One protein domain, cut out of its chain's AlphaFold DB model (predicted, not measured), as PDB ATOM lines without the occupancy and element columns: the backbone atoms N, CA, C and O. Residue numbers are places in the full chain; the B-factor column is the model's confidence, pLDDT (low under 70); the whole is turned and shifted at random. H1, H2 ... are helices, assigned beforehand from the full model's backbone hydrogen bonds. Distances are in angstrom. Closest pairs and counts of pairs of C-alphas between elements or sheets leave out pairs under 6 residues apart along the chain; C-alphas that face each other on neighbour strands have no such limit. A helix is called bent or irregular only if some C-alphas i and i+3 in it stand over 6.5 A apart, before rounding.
ATOM      1  N   GLY A   7     119.772  81.313  97.495       44.97
ATOM      2  CA  GLY A   7     119.168  80.026  97.879       44.97
ATOM      3  C   GLY A   7     118.934  79.834  99.384       44.97
ATOM      4  O   GLY A   7     117.979  79.172  99.770       44.97
ATOM      5  N   SER A   8     119.749  80.455 100.245       52.72
ATOM      6  CA  SER A   8     119.625  80.304 101.705       52.72
ATOM      7  C   SER A   8     118.451  81.088 102.302       52.72
ATOM      8  O   SER A   8     117.947  80.716 103.358       52.72
ATOM      9  N   ASN A   9     118.014  82.172 101.654       55.16
ATOM     10  CA  ASN A   9     117.012  83.085 102.211       55.16
ATOM     11  C   ASN A   9     115.581  82.551 101.991       55.16
ATOM     12  O   ASN A   9     114.745  82.612 102.885       55.16
ATOM     13  N   TYR A  10     115.324  81.920 100.839       55.81
ATOM     14  CA  TYR A  10     114.014  81.341 100.504       55.81
ATOM     15  C   TYR A  10     113.647  80.115 101.355       55.81
ATOM     16  O   TYR A  10     112.492  79.961 101.755       55.81
ATOM     17  N   SER A  11     114.614  79.249 101.671       61.28
ATOM     18  CA  SER A  11     114.373  78.106 102.560       61.28
ATOM     19  C   SER A  11     114.109  78.554 103.995       61.28
ATOM     20  O   SER A  11     113.215  78.007 104.634       61.28
ATOM     21  N   GLN A  12     114.814  79.581 104.479       61.56
ATOM     22  CA  GLN A  12     114.596  80.115 105.824       61.56
ATOM     23  C   GLN A  12     113.215  80.774 105.957       61.56
ATOM     24  O   GLN A  12     112.481  80.451 106.884       61.56
ATOM     25  N   GLN A  13     112.800  81.579 104.971       64.56
ATOM     26  CA  GLN A  13     111.454  82.174 104.925       64.56
ATOM     27  C   GLN A  13     110.337  81.120 104.933       64.56
ATOM     28  O   GLN A  13     109.274  81.332 105.516       64.56
ATOM     29  N   SER A  14     110.582  79.965 104.311       74.88
ATOM     30  CA  SER A  14     109.622  78.856 104.269       74.88
ATOM     31  C   SER A  14     109.487  78.154 105.627       74.88
ATOM     32  O   SER A  14     108.386  77.756 106.004       74.88
ATOM     33  N   ILE A  15     110.585  78.033 106.382       77.38
ATOM     34  CA  ILE A  15     110.571  77.494 107.750       77.38
ATOM     35  C   ILE A  15     109.900  78.476 108.707       77.38
ATOM     36  O   ILE A  15     109.039  78.068 109.484       77.38
ATOM     37  N   ASP A  16     110.232  79.761 108.608       86.50
ATOM     38  CA  ASP A  16     109.662  80.794 109.471       86.50
ATOM     39  C   ASP A  16     108.138  80.887 109.271       86.50
ATOM     40  O   ASP A  16     107.380  80.913 110.241       86.50
ATOM     41  N   SER A  17     107.662  80.824 108.020       84.94
ATOM     42  CA  SER A  17     106.225  80.774 107.720       84.94
ATOM     43  C   SER A  17     105.541  79.531 108.295       84.94
ATOM     44  O   SER A  17     104.405  79.627 108.755       84.94
ATOM     45  N   LEU A  18     106.202  78.369 108.268       83.50
ATOM     46  CA  LEU A  18     105.646  77.135 108.823       83.50
ATOM     47  C   LEU A  18     105.528  77.220 110.350       83.50
ATOM     48  O   LEU A  18     104.500  76.843 110.907       83.50
ATOM     49  N   VAL A  19     106.552  77.748 111.024       88.12
ATOM     50  CA  VAL A  19     106.552  77.920 112.484       88.12
ATOM     51  C   VAL A  19     105.437  78.871 112.920       88.12
ATOM     52  O   VAL A  19     104.687  78.531 113.833       88.12
ATOM     53  N   LEU A  20     105.253  79.998 112.223       90.25
ATOM     54  CA  LEU A  20     104.185  80.954 112.537       90.25
ATOM     55  C   LEU A  20     102.782  80.346 112.409       90.25
ATOM     56  O   LEU A  20     101.902  80.677 113.199       90.25
ATOM     57  N   GLU A  21     102.546  79.464 111.435       88.25
ATOM     58  CA  GLU A  21     101.256  78.769 111.321       88.25
ATOM     59  C   GLU A  21     101.055  77.731 112.430       88.25
ATOM     60  O   GLU A  21      99.949  77.597 112.951       88.25
ATOM     61  N   ILE A  22     102.119  77.040 112.853       89.94
ATOM     62  CA  ILE A  22     102.057  76.084 113.967       89.94
ATOM     63  C   ILE A  22     101.763  76.797 115.293       89.94
ATOM     64  O   ILE A  22     100.982  76.294 116.101       89.94
ATOM     65  N   GLU A  23     102.331  77.983 115.516       90.19
ATOM     66  CA  GLU A  23     102.098  78.774 116.731       90.19
ATOM     67  C   GLU A  23     100.650  79.261 116.875       90.19
ATOM     68  O   GLU A  23     100.179  79.453 117.998       90.19
ATOM     69  N   LYS A  24      99.916  79.414 115.766       92.06
ATOM     70  CA  LYS A  24      98.482  79.756 115.789       92.06
ATOM     71  C   LYS A  24      97.598  78.589 116.231       92.06
ATOM     72  O   LYS A  24      96.429  78.804 116.552       92.06
ATOM     73  N   ILE A  25      98.119  77.362 116.237       90.44
ATOM     74  CA  ILE A  25      97.363  76.165 116.608       90.44
ATOM     75  C   ILE A  25      97.356  76.039 118.140       90.44
ATOM     76  O   ILE A  25      98.432  75.986 118.747       90.44
ATOM     77  N   PRO A  26      96.176  75.935 118.788       93.75
ATOM     78  CA  PRO A  26      96.102  75.730 120.230       93.75
ATOM     79  C   PRO A  26      96.860  74.468 120.662       93.75
ATOM     80  O   PRO A  26      96.841  73.442 119.973       93.75
ATOM     81  N   LYS A  27      97.548  74.548 121.808       89.00
ATOM     82  CA  LYS A  27      98.491  73.514 122.272       89.00
ATOM     83  C   LYS A  27      97.846  72.138 122.423       89.00
ATOM     84  O   LYS A  27      98.514  71.129 122.210       89.00
ATOM     85  N   GLU A  28      96.559  72.081 122.745       90.12
ATOM     86  CA  GLU A  28      95.791  70.839 122.852       90.12
ATOM     87  C   GLU A  28      95.719  70.045 121.533       90.12
ATOM     88  O   GLU A  28      95.591  68.822 121.561       90.12
ATOM     89  N   TYR A  29      95.882  70.702 120.380       90.81
ATOM     90  CA  TYR A  29      95.866  70.059 119.062       90.81
ATOM     91  C   TYR A  29      97.260  69.689 118.543       90.81
ATOM     92  O   TYR A  29      97.373  69.059 117.489       90.81
ATOM     93  N   TRP A  30      98.335  70.019 119.268       88.62
ATOM     94  CA  TRP A  30      99.708  69.749 118.818       88.62
ATOM     95  C   TRP A  30      99.994  68.255 118.659       88.62
ATOM     96  O   TRP A  30     100.717  67.858 117.746       88.62
ATOM     97  N   THR A  31      99.383  67.409 119.489       88.81
ATOM     98  CA  THR A  31      99.488  65.950 119.346       88.81
ATOM     99  C   THR A  31      98.886  65.473 118.021       88.81
ATOM    100  O   THR A  31      99.486  64.630 117.352       88.81
ATOM    101  N   ASN A  32      97.749  66.038 117.600       88.31
ATOM    102  CA  ASN A  32      97.105  65.700 116.326       88.31
ATOM    103  C   ASN A  32      97.926  66.221 115.143       88.31
ATOM    104  O   ASN A  32      98.149  65.497 114.174       88.31
ATOM    105  N   LEU A  33      98.447  67.445 115.249       89.38
ATOM    106  CA  LEU A  33      99.350  68.017 114.254       89.38
ATOM    107  C   LEU A  33     100.603  67.149 114.063       89.38
ATOM    108  O   LEU A  33     100.992  66.858 112.934       89.38
ATOM    109  N   LEU A  34     101.200  66.674 115.158       88.75
ATOM    110  CA  LEU A  34     102.361  65.789 115.107       88.75
ATOM    111  C   LEU A  34     102.035  64.455 114.424       88.75
ATOM    112  O   LEU A  34     102.860  63.945 113.665       88.75
ATOM    113  N   GLN A  35     100.845  63.893 114.659       86.31
ATOM    114  CA  GLN A  35     100.389  62.688 113.956       86.31
ATOM    115  C   GLN A  35     100.247  62.937 112.451       86.31
ATOM    116  O   GLN A  35     100.737  62.134 111.662       86.31
ATOM    117  N   ILE A  36      99.665  64.067 112.045       86.81
ATOM    118  CA  ILE A  36      99.516  64.436 110.628       86.81
ATOM    119  C   ILE A  36     100.884  64.604 109.955       86.81
ATOM    120  O   ILE A  36     101.109  64.050 108.880       86.81
ATOM    121  N   ILE A  37     101.827  65.302 110.597       87.31
ATOM    122  CA  ILE A  37     103.189  65.487 110.070       87.31
ATOM    123  C   ILE A  37     103.902  64.137 109.912       87.31
ATOM    124  O   ILE A  37     104.566  63.904 108.902       87.31
ATOM    125  N   ARG A  38     103.744  63.221 110.877       87.31
ATOM    126  CA  ARG A  38     104.311  61.864 110.799       87.31
ATOM    127  C   ARG A  38     103.705  61.057 109.658       87.31
ATOM    128  O   ARG A  38     104.458  60.502 108.866       87.31
ATOM    129  N   LEU A  39     102.379  61.048 109.531       81.31
ATOM    130  CA  LEU A  39     101.677  60.370 108.437       81.31
ATOM    131  C   LEU A  39     102.108  60.909 107.070       81.31
ATOM    132  O   LEU A  39     102.293  60.139 106.128       81.31
ATOM    133  N   TYR A  40     102.314  62.220 106.968       81.12
ATOM    134  CA  TYR A  40     102.834  62.847 105.760       81.12
ATOM    135  C   TYR A  40     104.287  62.435 105.474       81.12
ATOM    136  O   TYR A  40     104.623  62.072 104.353       81.12
ATOM    137  N   GLY A  41     105.157  62.404 106.486       78.88
ATOM    138  CA  GLY A  41     106.519  61.884 106.327       78.88
ATOM    139  C   GLY A  41     106.540  60.417 105.883       78.88
ATOM    140  O   GLY A  41     107.296  60.042 104.987       78.88
ATOM    141  N   GLU A  42     105.665  59.591 106.458       78.56
ATOM    142  CA  GLU A  42     105.497  58.192 106.066       78.56
ATOM    143  C   GLU A  42     104.966  58.037 104.639       78.56
ATOM    144  O   GLU A  42     105.392  57.116 103.943       78.56
ATOM    145  N   SER A  43     104.064  58.909 104.183       70.12
ATOM    146  CA  SER A  43     103.551  58.865 102.808       70.12
ATOM    147  C   SER A  43     104.628  59.230 101.784       70.12
ATOM    148  O   SER A  43     104.682  58.629 100.714       70.12
ATOM    149  N   LEU A  44     105.544  60.137 102.131       69.31
ATOM    150  CA  LEU A  44     106.702  60.477 101.300       69.31
ATOM    151  C   LEU A  44     107.768  59.369 101.294       69.31
ATOM    152  O   LEU A  44     108.374  59.101 100.255       69.31
ATOM    153  N   ALA A  45     107.990  58.707 102.435       67.94
ATOM    154  CA  ALA A  45     108.898  57.561 102.539       67.94
ATOM    155  C   ALA A  45     108.353  56.332 101.792       67.94
ATOM    156  O   ALA A  45     109.108  55.589 101.162       67.94
ATOM    157  N   LYS A  46     107.027  56.168 101.778       58.03
ATOM    158  CA  LYS A  46     106.291  55.264 100.887       58.03
ATOM    159  C   LYS A  46     106.164  55.897  99.496       58.03
ATOM    160  O   LYS A  46     105.066  56.003  98.955       58.03
TER     161      LYS A  46
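This is residues 7 to 46 of the 110 residues of an uncharacterized protein of Scytonema hofmannii PCC 7110 (UniProt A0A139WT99). Two long helices, H2 and H1, form an open V, joined near its point by a tight link, with residues 7 to 21 and 34 to 46 sticking out as free arms. The 40 printed residues, with H1 then H2 along the chain and no named strand, are all helix in class. The whole is loose and flat, with a radius of gyration of the C-alphas of 12.5 A and spans of 31 by 30 by 7 A.

H2, residues 27 to 45, and H1, residues 7 to 23, are apart, but only just: their closest C-alphas are 8.3 A apart. O i to N i+4 pairs are within hydrogen-bond range in 13 of 15 cases in H2 and 11 of 13 in H1.

H2 is 27.4 A long and ends at C-alpha 45 (108.898, 57.561, 102.539); it is irregular, with C-alphas 28 and 31 7.1 A apart. H1 is 25.5 A long and begins at C-alpha 7 (119.168, 80.026, 97.879).

The C-alphas farthest apart, of Gly 7 and Glu 28, are 35.4 A apart. The printed part has no cut. Mean pLDDT of the printed part is 79.3; residues 7 to 13 and 44 to 46 are under 70.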